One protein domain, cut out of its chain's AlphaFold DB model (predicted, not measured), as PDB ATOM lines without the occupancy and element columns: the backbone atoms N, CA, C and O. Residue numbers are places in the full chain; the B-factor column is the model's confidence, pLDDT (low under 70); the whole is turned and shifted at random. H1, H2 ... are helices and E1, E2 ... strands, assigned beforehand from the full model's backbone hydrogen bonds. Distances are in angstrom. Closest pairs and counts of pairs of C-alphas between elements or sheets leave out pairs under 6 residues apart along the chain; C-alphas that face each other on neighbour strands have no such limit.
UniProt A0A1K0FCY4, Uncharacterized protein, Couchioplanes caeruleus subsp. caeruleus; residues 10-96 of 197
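Overview. This is residues 10 to 96 of the 197 residues of an uncharacterized protein of Couchioplanes caeruleus subsp. caeruleus (UniProt A0A1K0FCY4). Three steeply crossed helices, H1, H2 and H3, pack on an antiparallel hairpin, E1 and E2, whose second strand bends sharply; small H4 packs on the hairpin, away from them. The 87 printed residues run H1 H2 H3 E1 E2 H4, mixed in class. The whole is compact, radius of gyration of the C-alphas 12.3 A, spanning 33 by 30 by 20 A.

Arrangement. E1, residues 68 to 73, and E2, residues 78 to 85, have N 69 and O 84 within hydrogen-bond range, 3.1 A. E2 bends by 110 degrees at residue 81. H3, residues 44 to 56, has C-alpha 51 6.2 A from C-alpha 69 of E1, the closest pair. H1, residues 10 to 21, touches H2, residues 27 to 37, about perpendicular at 85 degrees, with residues 13 to 18 alone; the closest C-alphas, Ala 17 and Leu 30, are 5.6 A apart. In H1, H2 and H3 every O i to N i+4 pair is within hydrogen-bond range; H4, residues 90 to 93, is too short for one.

Along the chain. H1, 16.8 A long, begins at C-alpha 10 (192.001, 208.985, 125.662); H3 measures 18.1 A. H4 ends at C-alpha 93 (176.664, 196.108, 120.141).

Size, cuts and confidence. The printed part has no cut; H3 to E1 is a long link. No printed residue is under 70 in pLDDT.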
ATOM      1  N   VAL A  10     192.525 210.194 124.985       95.00
ATOM      2  CA  VAL A  10     192.001 208.985 125.662       95.00
ATOM      3  C   VAL A  10     190.874 208.295 124.879       95.00
ATOM      4  O   VAL A  10     190.822 207.069 124.801       95.00
ATOM      5  N   ARG A  11     189.982 209.074 124.251       95.69
ATOM      6  CA  ARG A  11     188.905 208.551 123.394       95.69
ATOM      7  C   ARG A  11     189.450 207.777 122.184       95.69
ATOM      8  O   ARG A  11     188.946 206.698 121.882       95.69
ATOM      9  N   GLU A  12     190.472 208.308 121.515       95.88
ATOM     10  CA  GLU A  12     191.081 207.665 120.344       95.88
ATOM     11  C   GLU A  12     191.914 206.446 120.758       95.88
ATOM     12  O   GLU A  12     191.832 205.408 120.112       95.88
ATOM     13  N   GLN A  13     192.616 206.514 121.895       96.69
ATOM     14  CA  GLN A  13     193.291 205.356 122.495       96.69
ATOM     15  C   GLN A  13     192.307 204.192 122.742       96.69
ATOM     16  O   GLN A  13     192.542 203.058 122.318       96.69
ATOM     17  N   ALA A  14     191.152 204.474 123.356       97.06
ATOM     18  CA  ALA A  14     190.101 203.476 123.562       97.06
ATOM     19  C   ALA A  14     189.533 202.938 122.236       97.06
ATOM     20  O   ALA A  14     189.276 201.738 122.108       97.06
ATOM     21  N   ARG A  15     189.374 203.806 121.227       97.25
ATOM     22  CA  ARG A  15     188.952 203.400 119.882       97.25
ATOM     23  C   ARG A  15     189.963 202.474 119.216       97.25
ATOM     24  O   ARG A  15     189.533 201.474 118.655       97.25
ATOM     25  N   HIS A  16     191.262 202.756 119.276       96.62
ATOM     26  CA  HIS A  16     192.290 201.883 118.700       96.62
ATOM     27  C   HIS A  16     192.222 200.468 119.282       96.62
ATOM     28  O   HIS A  16     192.208 199.497 118.524       96.62
ATOM     29  N   ALA A  17     192.089 200.351 120.607       97.69
ATOM     30  CA  ALA A  17     191.908 199.058 121.259       97.69
ATOM     31  C   ALA A  17     190.634 198.349 120.762       97.69
ATOM     32  O   ALA A  17     190.690 197.185 120.376       97.69
ATOM     33  N   LEU A  18     189.497 199.051 120.689       98.12
ATOM     34  CA  LEU A  18     188.242 198.480 120.177       98.12
ATOM     35  C   LEU A  18     188.324 198.067 118.704       98.12
ATOM     36  O   LEU A  18     187.766 197.039 118.332       98.12
ATOM     37  N   LEU A  19     189.010 198.841 117.862       97.81
ATOM     38  CA  LEU A  19     189.199 198.514 116.448       97.81
ATOM     39  C   LEU A  19     190.072 197.271 116.269       97.81
ATOM     40  O   LEU A  19     189.749 196.441 115.423       97.81
ATOM     41  N   LEU A  20     191.123 197.116 117.081       97.75
ATOM     42  CA  LEU A  20     191.932 195.899 117.097       97.75
ATOM     43  C   LEU A  20     191.096 194.684 117.522       97.75
ATOM     44  O   LEU A  20     191.142 193.644 116.870       97.75
ATOM     45  N   LEU A  21     190.330 194.818 118.607       98.00
ATOM     46  CA  LEU A  21     189.500 193.734 119.138       98.00
ATOM     47  C   LEU A  21     188.367 193.350 118.179       98.00
ATOM     48  O   LEU A  21     188.036 192.176 118.050       98.00
ATOM     49  N   GLY A  22     187.759 194.333 117.512       97.25
ATOM     50  CA  GLY A  22     186.664 194.136 116.561       97.25
ATOM     51  C   GLY A  22     185.334 193.688 117.182       97.25
ATOM     52  O   GLY A  22     184.376 193.448 116.446       97.25
ATOM     53  N   VAL A  23     185.262 193.592 118.512       97.12
ATOM     54  CA  VAL A  23     184.112 193.126 119.298       97.12
ATOM     55  C   VAL A  23     183.944 193.970 120.563       97.12
ATOM     56  O   VAL A  23     184.916 194.596 121.004       97.12
ATOM     57  N   PRO A  24     182.744 194.007 121.175       97.56
ATOM     58  CA  PRO A  24     182.591 194.577 122.503       97.56
ATOM     59  C   PRO A  24     183.474 193.848 123.501       97.56
ATOM     60  O   PRO A  24     183.623 192.625 123.433       97.56
ATOM     61  N   ALA A  25     184.046 194.595 124.435       98.00
ATOM     62  CA  ALA A  25     184.977 194.020 125.388       98.00
ATOM     63  C   ALA A  25     184.925 194.703 126.759       98.00
ATOM     64  O   ALA A  25     184.548 195.877 126.865       98.00
ATOM     65  N   PRO A  26     185.349 193.992 127.823       97.62
ATOM     66  CA  PRO A  26     185.481 194.579 129.144       97.62
ATOM     67  C   PRO A  26     186.431 195.778 129.126       97.62
ATOM     68  O   PRO A  26     187.526 195.694 128.572       97.62
ATOM     69  N   ALA A  27     186.080 196.854 129.831       97.50
ATOM     70  CA  ALA A  27     186.930 198.040 129.976       97.50
ATOM     71  C   ALA A  27     188.369 197.697 130.415       97.50
ATOM     72  O   ALA A  27     189.333 198.276 129.919       97.50
ATOM     73  N   ARG A  28     188.522 196.695 131.294       97.81
ATOM     74  CA  ARG A  28     189.835 196.214 131.744       97.81
ATOM     75  C   ARG A  28     190.678 195.645 130.602       97.81
ATOM     76  O   ARG A  28     191.871 195.930 130.563       97.81
ATOM     77  N   LEU A  29     190.058 194.890 129.690       98.00
ATOM     78  CA  LEU A  29     190.733 194.308 128.533       98.00
ATOM     79  C   LEU A  29     191.162 195.393 127.542       98.00
ATOM     80  O   LEU A  29     192.273 195.323 127.037       98.00
ATOM     81  N   LEU A  30     190.333 196.420 127.309       97.81
ATOM     82  CA  LEU A  30     190.718 197.571 126.477       97.81
ATOM     83  C   LEU A  30     191.992 198.235 127.009       97.81
ATOM     84  O   LEU A  30     192.911 198.497 126.239       97.81
ATOM     85  N   VAL A  31     192.047 198.480 128.322       97.94
ATOM     86  CA  VAL A  31     193.226 199.055 128.984       97.94
ATOM     87  C   VAL A  31     194.430 198.126 128.839       97.94
ATOM     88  O   VAL A  31     195.476 198.576 128.391       97.94
ATOM     89  N   ASP A  32     194.287 196.832 129.144       97.62
ATOM     90  CA  ASP A  32     195.383 195.859 129.020       97.62
ATOM     91  C   ASP A  32     195.952 195.784 127.599       97.62
ATOM     92  O   ASP A  32     197.165 195.782 127.412       97.62
ATOM     93  N   VAL A  33     195.073 195.742 126.599       97.25
ATOM     94  CA  VAL A  33     195.432 195.714 125.177       97.25
ATOM     95  C   VAL A  33     196.144 196.995 124.782       97.25
ATOM     96  O   VAL A  33     197.188 196.931 124.135       97.25
ATOM     97  N   HIS A  34     195.609 198.148 125.189       96.25
ATOM     98  CA  HIS A  34     196.231 199.429 124.895       96.25
ATOM     99  C   HIS A  34     197.636 199.503 125.494       96.25
ATOM    100  O   HIS A  34     198.598 199.695 124.761       96.25
ATOM    101  N   THR A  35     197.766 199.259 126.800       94.88
ATOM    102  CA  THR A  35     199.044 199.301 127.520       94.88
ATOM    103  C   THR A  35     200.070 198.307 126.973       94.88
ATOM    104  O   THR A  35     201.261 198.602 126.967       94.88
ATOM    105  N   ALA A  36     199.646 197.120 126.532       95.62
ATOM    106  CA  ALA A  36     200.571 196.093 126.059       95.62
ATOM    107  C   ALA A  36     201.024 196.287 124.604       95.62
ATOM    108  O   ALA A  36     202.100 195.807 124.240       95.62
ATOM    109  N   LEU A  37     200.201 196.918 123.758       94.38
ATOM    110  CA  LEU A  37     200.389 196.903 122.303       94.38
ATOM    111  C   LEU A  37     200.558 198.283 121.664       94.38
ATOM    112  O   LEU A  37     201.045 198.347 120.530       94.38
ATOM    113  N   PHE A  38     200.176 199.353 122.354       92.19
ATOM    114  CA  PHE A  38     200.161 200.716 121.837       92.19
ATOM    115  C   PHE A  38     200.883 201.670 122.791       92.19
ATOM    116  O   PHE A  38     200.959 201.434 123.995       92.19
ATOM    117  N   ASP A  39     201.369 202.781 122.245       86.69
ATOM    118  CA  ASP A  39     201.915 203.869 123.049       86.69
ATOM    119  C   ASP A  39     200.773 204.741 123.592       86.69
ATOM    120  O   ASP A  39     199.897 205.185 122.845       86.69
ATOM    121  N   GLY A  40     200.778 205.000 124.899       85.62
ATOM    122  CA  GLY A  40     199.857 205.923 125.561       85.62
ATOM    123  C   GLY A  40     199.527 205.527 126.996       85.62
ATOM    124  O   GLY A  40     200.113 204.609 127.564       85.62
ATOM    125  N   ASP A  41     198.594 206.259 127.588       88.88
ATOM    126  CA  ASP A  41     198.325 206.310 129.026       88.88
ATOM    127  C   ASP A  41     196.868 205.958 129.382       88.88
ATOM    128  O   ASP A  41     196.358 206.330 130.446       88.88
ATOM    129  N   LEU A  42     196.180 205.224 128.498       96.00
ATOM    130  CA  LEU A  42     194.830 204.732 128.748       96.00
ATOM    131  C   LEU A  42     194.783 203.985 130.085       96.00
ATOM    132  O   LEU A  42     195.482 202.998 130.301       96.00
ATOM    133  N   SER A  43     193.913 204.445 130.978       97.31
ATOM    134  CA  SER A  43     193.714 203.873 132.302       97.31
ATOM    135  C   SER A  43     192.225 203.679 132.561       97.31
ATOM    136  O   SER A  43     191.368 204.251 131.884       97.31
ATOM    137  N   MET A  44     191.889 202.882 133.577       97.56
ATOM    138  CA  MET A  44     190.488 202.670 133.956       97.56
ATOM    139  C   MET A  44     189.791 203.979 134.351       97.56
ATOM    140  O   MET A  44     188.614 204.162 134.040       97.56
ATOM    141  N   SER A  45     190.500 204.900 135.016       97.38
ATOM    142  CA  SER A  45     189.944 206.189 135.440       97.38
ATOM    143  C   SER A  45     189.696 207.119 134.254       97.38
ATOM    144  O   SER A  45     188.616 207.714 134.178       97.38
ATOM    145  N   SER A  46     190.641 207.209 133.311       97.25
ATOM    146  CA  SER A  46     190.488 208.044 132.116       97.25
ATOM    147  C   SER A  46     189.407 207.497 131.179       97.25
ATOM    148  O   SER A  46     188.563 208.262 130.712       97.25
ATOM    149  N   LEU A  47     189.323 206.175 130.998       97.25
ATOM    150  CA  LEU A  47     188.247 205.537 130.232       97.25
ATOM    151  C   LEU A  47     186.866 205.750 130.877       97.25
ATOM    152  O   LEU A  47     185.899 206.072 130.187       97.25
ATOM    153  N   ALA A  48     186.762 205.624 132.203       96.56
ATOM    154  CA  ALA A  48     185.515 205.893 132.915       96.56
ATOM    155  C   ALA A  48     185.083 207.365 132.809       96.56
ATOM    156  O   ALA A  48     183.884 207.644 132.794       96.56
ATOM    157  N   ALA A  49     186.033 208.304 132.750       96.81
ATOM    158  CA  ALA A  49     185.738 209.713 132.502       96.81
ATOM    159  C   ALA A  49     185.159 209.924 131.101       96.81
ATOM    160  O   ALA A  49     184.082 210.502 130.994       96.81
ATOM    161  N   VAL A  50     185.790 209.348 130.071       96.00
ATOM    162  CA  VAL A  50     185.271 209.395 128.694       96.00
ATOM    163  C   VAL A  50     183.839 208.867 128.631       96.00
ATOM    164  O   VAL A  50     182.969 209.561 128.123       96.00
ATOM    165  N   LEU A  51     183.555 207.692 129.197       96.00
ATOM    166  CA  LEU A  51     182.206 207.107 129.174       96.00
ATOM    167  C   LEU A  51     181.154 208.002 129.842       96.00
ATOM    168  O   LEU A  51     180.048 208.152 129.325       96.00
ATOM    169  N   ARG A  52     181.500 208.613 130.980       95.31
ATOM    170  CA  ARG A  52     180.617 209.558 131.674       95.31
ATOM    171  C   ARG A  52     180.377 210.814 130.846       95.31
ATOM    172  O   ARG A  52     179.245 211.283 130.793       95.31
ATOM    173  N   ASP A  53     181.418 211.346 130.216       95.56
ATOM    174  CA  ASP A  53     181.317 212.561 129.411       95.56
ATOM    175  C   ASP A  53     180.523 212.331 128.123       95.56
ATOM    176  O   ASP A  53     179.746 213.204 127.742       95.56
ATOM    177  N   GLU A  54     180.653 211.153 127.502       95.38
ATOM    178  CA  GLU A  54     179.857 210.743 126.338       95.38
ATOM    179  C   GLU A  54     178.358 210.760 126.639       95.38
ATOM    180  O   GLU A  54     177.582 211.270 125.837       95.38
ATOM    181  N   GLU A  55     177.946 210.241 127.798       94.69
ATOM    182  CA  GLU A  55     176.535 210.188 128.187       94.69
ATOM    183  C   GLU A  55     176.007 211.531 128.715       94.69
ATOM    184  O   GLU A  55     174.883 211.939 128.385       94.69
ATOM    185  N   ARG A  56     176.799 212.210 129.558       95.44
ATOM    186  CA  ARG A  56     176.421 213.470 130.216       95.44
ATOM    187  C   ARG A  56     176.310 214.622 129.225       95.44
ATOM    188  O   ARG A  56     175.397 215.429 129.356       95.44
ATOM    189  N   HIS A  57     177.223 214.695 128.264       93.19
ATOM    190  CA  HIS A  57     177.270 215.756 127.257       93.19
ATOM    191  C   HIS A  57     176.807 215.251 125.887       93.19
ATOM    192  O   HIS A  57     177.237 215.758 124.851       93.19
ATOM    193  N   TYR A  58     175.962 214.216 125.868       94.94
ATOM    194  CA  TYR A  58     175.339 213.773 124.632       94.94
ATOM    195  C   TYR A  58     174.428 214.876 124.090       94.94
ATOM    196  O   TYR A  58     173.476 215.294 124.749       94.94
ATOM    197  N   ASP A  59     174.724 215.280 122.863       93.62
ATOM    198  CA  ASP A  59     173.926 216.186 122.056       93.62
ATOM    199  C   ASP A  59     173.596 215.459 120.738       93.62
ATOM    200  O   ASP A  59     174.536 215.068 120.030       93.62
ATOM    201  N   PRO A  60     172.304 215.240 120.414       90.62
ATOM    202  CA  PRO A  60     171.883 214.582 119.175       90.62
ATOM    203  C   PRO A  60     172.240 215.380 117.912       90.62
ATOM    204  O   PRO A  60     172.241 214.829 116.815       90.62
ATOM    205  N   HIS A  61     172.546 216.673 118.037       91.06
ATOM    206  CA  HIS A  61     172.927 217.526 116.912       91.06
ATOM    207  C   HIS A  61     174.445 217.673 116.755       91.06
ATOM    208  O   HIS A  61     174.911 218.218 115.752       91.06
ATOM    209  N   ALA A  62     175.233 217.173 117.712       89.94
ATOM    210  CA  ALA A  62     176.683 217.237 117.636       89.94
ATOM    211  C   ALA A  62     177.230 216.247 116.600       89.94
ATOM    212  O   ALA A  62     177.010 215.036 116.684       89.94
ATOM    213  N   LEU A  63     178.031 216.754 115.660       84.75
ATOM    214  CA  LEU A  63     178.726 215.922 114.684       84.75
ATOM    215  C   LEU A  63     179.845 215.127 115.373       84.75
ATOM    216  O   LEU A  63     180.903 215.667 115.696       84.75
ATOM    217  N   ALA A  64     179.625 213.830 115.577       84.94
ATOM    218  CA  ALA A  64     180.622 212.911 116.115       84.94
ATOM    219  C   ALA A  64     180.814 211.726 115.163       84.94
ATOM    220  O   ALA A  64     179.873 210.987 114.887       84.94
ATOM    221  N   ALA A  65     182.046 211.510 114.688       88.19
ATOM    222  CA  ALA A  65     182.362 210.376 113.811       88.19
ATOM    223  C   ALA A  65     182.156 209.019 114.508       88.19
ATOM    224  O   ALA A  65     181.819 208.024 113.872       88.19
ATOM    225  N   TYR A  66     182.386 208.978 115.820       93.81
ATOM    226  CA  TYR A  66     182.142 207.824 116.672       93.81
ATOM    227  C   TYR A  66     181.998 208.278 118.129       93.81
ATOM    228  O   TYR A  66     182.451 209.360 118.506       93.81
ATOM    229  N   ARG A  67     181.411 207.411 118.953       95.88
ATOM    230  CA  ARG A  67     181.361 207.527 120.411       95.88
ATOM    231  C   ARG A  67     181.802 206.220 121.052       95.88
ATOM    232  O   ARG A  67     181.567 205.139 120.503       95.88
ATOM    233  N   ILE A  68     182.422 206.339 122.220       97.00
ATOM    234  CA  ILE A  68     182.694 205.207 123.105       97.00
ATOM    235  C   ILE A  68     181.474 205.061 124.011       97.00
ATOM    236  O   ILE A  68     181.092 206.003 124.698       97.00
ATOM    237  N   CYS A  69     180.824 203.907 123.980       96.88
ATOM    238  CA  CYS A  69     179.555 203.701 124.672       96.88
ATOM    239  C   CYS A  69     179.505 202.304 125.298       96.88
ATOM    240  O   CYS A  69     180.305 201.438 124.924       96.88
ATOM    241  N   PRO A  70     178.614 202.064 126.272       97.56
ATOM    242  CA  PRO A  70     178.383 200.711 126.744       97.56
ATOM    243  C   PRO A  70     177.800 199.837 125.624       97.56
ATOM    244  O   PRO A  70     177.034 200.299 124.776       97.56
ATOM    245  N   ALA A  71     178.145 198.552 125.637       97.25
ATOM    246  CA  ALA A  71     177.335 197.546 124.960       97.25
ATOM    247  C   ALA A  71     175.964 197.438 125.650       97.25
ATOM    248  O   ALA A  71     175.812 197.854 126.802       97.25
ATOM    249  N   LEU A  72     174.968 196.877 124.969       96.62
ATOM    250  CA  LEU A  72     173.625 196.705 125.527       96.62
ATOM    251  C   LEU A  72     173.299 195.227 125.720       96.62
ATOM    252  O   LEU A  72     173.650 194.394 124.894       96.62
ATOM    253  N   HIS A  73     172.597 194.888 126.792       94.75
ATOM    254  CA  HIS A  73     172.024 193.558 126.961       94.75
ATOM    255  C   HIS A  73     170.822 193.340 126.027       94.75
ATOM    256  O   HIS A  73     170.302 194.276 125.421       94.75
ATOM    257  N   HIS A  74     170.331 192.102 125.929       92.94
ATOM    258  CA  HIS A  74     169.132 191.778 125.135       92.94
ATOM    259  C   HIS A  74     167.838 192.400 125.699       92.94
ATOM    260  O   HIS A  74     166.832 192.537 125.002       92.94
ATOM    261  N   ASP A  75     167.841 192.838 126.957       92.81
ATOM    262  CA  ASP A  75     166.768 193.665 127.512       92.81
ATOM    263  C   ASP A  75     166.897 195.156 127.131       92.81
ATOM    264  O   ASP A  75     165.983 195.927 127.424       92.81
ATOM    265  N   LEU A  76     167.949 195.520 126.384       94.94
ATOM    266  CA  LEU A  76     168.344 196.862 125.942       94.94
ATOM    267  C   LEU A  76     168.865 197.773 127.058       94.94
ATOM    268  O   LEU A  76     169.036 198.973 126.843       94.94
ATOM    269  N   THR A  77     169.148 197.231 128.242       95.88
ATOM    270  CA  THR A  77     169.829 197.967 129.310       95.88
ATOM    271  C   THR A  77     171.339 198.008 129.068       95.88
ATOM    272  O   THR A  77     171.899 197.156 128.373       95.88
ATOM    273  N   ALA A  78     172.028 199.003 129.631       95.81
ATOM    274  CA  ALA A  78     173.479 199.105 129.513       95.81
ATOM    275  C   ALA A  78     174.195 197.921 130.187       95.81
ATOM    276  O   ALA A  78     174.075 197.717 131.398       95.81
ATOM    277  N   ALA A  79     175.029 197.215 129.426       95.25
ATOM    278  CA  ALA A  79     175.944 196.203 129.934       95.25
ATOM    279  C   ALA A  79     177.154 196.884 130.579       95.25
ATOM    280  O   ALA A  79     178.206 197.080 129.966       95.25
ATOM    281  N   ARG A  80     176.988 197.310 131.836       87.31
ATOM    282  CA  ARG A  80     178.005 198.078 132.566       87.31
ATOM    283  C   ARG A  80     179.353 197.352 132.551       87.31
ATOM    284  O   ARG A  80     179.467 196.213 132.988       87.31
ATOM    285  N   GLY A  81     180.379 198.047 132.066       91.31
ATOM    286  CA  GLY A  81     181.742 197.525 131.960       91.31
ATOM    287  C   GLY A  81     182.074 196.852 130.627       91.31
ATOM    288  O   GLY A  81     183.260 196.682 130.360       91.31
ATOM    289  N   GLN A  82     181.085 196.536 129.781       97.19
ATOM    290  CA  GLN A  82     181.296 196.140 128.383       97.19
ATOM    291  C   GLN A  82     181.240 197.376 127.496       97.19
ATOM    292  O   GLN A  82     180.258 198.115 127.519       97.19
ATOM    293  N   ILE A  83     182.297 197.616 126.731       98.19
ATOM    294  CA  ILE A  83     182.476 198.833 125.942       98.19
ATOM    295  C   ILE A  83     182.425 198.494 124.454       98.19
ATOM    296  O   ILE A  83     182.945 197.464 124.029       98.19
ATOM    297  N   THR A  84     181.809 199.370 123.664       98.31
ATOM    298  CA  THR A  84     181.660 199.237 122.213       98.31
ATOM    299  C   THR A  84     181.792 200.590 121.503       98.31
ATOM    300  O   THR A  84     181.785 201.653 122.131       98.31
ATOM    301  N   LEU A  85     181.886 200.556 120.171       97.75
ATOM    302  CA  LEU A  85     181.793 201.737 119.309       97.75
ATOM    303  C   LEU A  85     180.353 201.974 118.846       97.75
ATOM    304  O   LEU A  85     179.660 201.033 118.455       97.75
ATOM    305  N   SER A  86     179.923 203.238 118.834       95.94
ATOM    306  CA  SER A  86     178.582 203.626 118.368       95.94
ATOM    307  C   SER A  86     178.335 203.312 116.892       95.94
ATOM    308  O   SER A  86     177.209 202.996 116.522       95.94
ATOM    309  N   GLY A  87     179.384 203.376 116.065       94.12
ATOM    310  CA  GLY A  87     179.313 203.116 114.626       94.12
ATOM    311  C   GLY A  87     179.254 201.634 114.247       94.12
ATOM    312  O   GLY A  87     179.190 201.312 113.064       94.12
ATOM    313  N   TRP A  88     179.310 200.714 115.215       95.75
ATOM    314  CA  TRP A  88     179.130 199.293 114.926       95.75
ATOM    315  C   TRP A  88     177.654 198.933 114.721       95.75
ATOM    316  O   TRP A  88     176.788 199.539 115.356       95.75
ATOM    317  N   PRO A  89     177.356 197.919 113.883       92.69
ATOM    318  CA  PRO A  89     175.991 197.443 113.696       92.69
ATOM    319  C   PRO A  89     175.342 197.017 115.023       92.69
ATOM    320  O   PRO A  89     176.049 196.497 115.893       92.69
ATOM    321  N   PRO A  90     174.011 197.155 115.170       90.62
ATOM    322  CA  PRO A  90     173.285 196.787 116.389       90.62
ATOM    323  C   PRO A  90     173.615 195.384 116.900       90.62
ATOM    324  O   PRO A  90     173.969 195.226 118.064       90.62
ATOM    325  N   ALA A  91     173.623 194.391 116.006       89.19
ATOM    326  CA  ALA A  91     173.930 193.003 116.343       89.19
ATOM    327  C   ALA A  91     175.311 192.818 116.994       89.19
ATOM    328  O   ALA A  91     175.491 191.928 117.812       89.19
ATOM    329  N   ARG A  92     176.285 193.686 116.682       91.94
ATOM    330  CA  ARG A  92     177.612 193.658 117.312       91.94
ATOM    331  C   ARG A  92     177.636 194.376 118.657       91.94
ATOM    332  O   ARG A  92     178.528 194.122 119.449       91.94
ATOM    333  N   ARG A  93     176.716 195.304 118.909       94.69
ATOM    334  CA  ARG A  93     176.664 196.108 120.141       94.69
ATOM    335  C   ARG A  93     175.827 195.449 121.237       94.69
ATOM    336  O   ARG A  93     175.898 195.884 122.386       94.69
ATOM    337  N   LEU A  94     175.043 194.436 120.879       93.94
ATOM    338  CA  LEU A  94     174.259 193.625 121.796       93.94
ATOM    339  C   LEU A  94     175.124 192.510 122.397       93.94
ATOM    340  O   LEU A  94     175.925 191.889 121.701       93.94
ATOM    341  N   VAL A  95     174.980 192.279 123.701       93.62
ATOM    342  CA  VAL A  95     175.729 191.265 124.443       93.62
ATOM    343  C   VAL A  95     174.815 190.398 125.304       93.62
ATOM    344  O   VAL A  95     174.015 190.874 126.113       93.62
ATOM    345  N   SER A  96     175.018 189.093 125.192       90.69
ATOM    346  CA  SER A  96     174.499 188.061 126.085       90.69
ATOM    347  C   SER A  96     175.659 187.283 126.724       90.69
ATOM    348  O   SER A  96     176.818 187.467 126.340       90.69
TER     349      SER A  96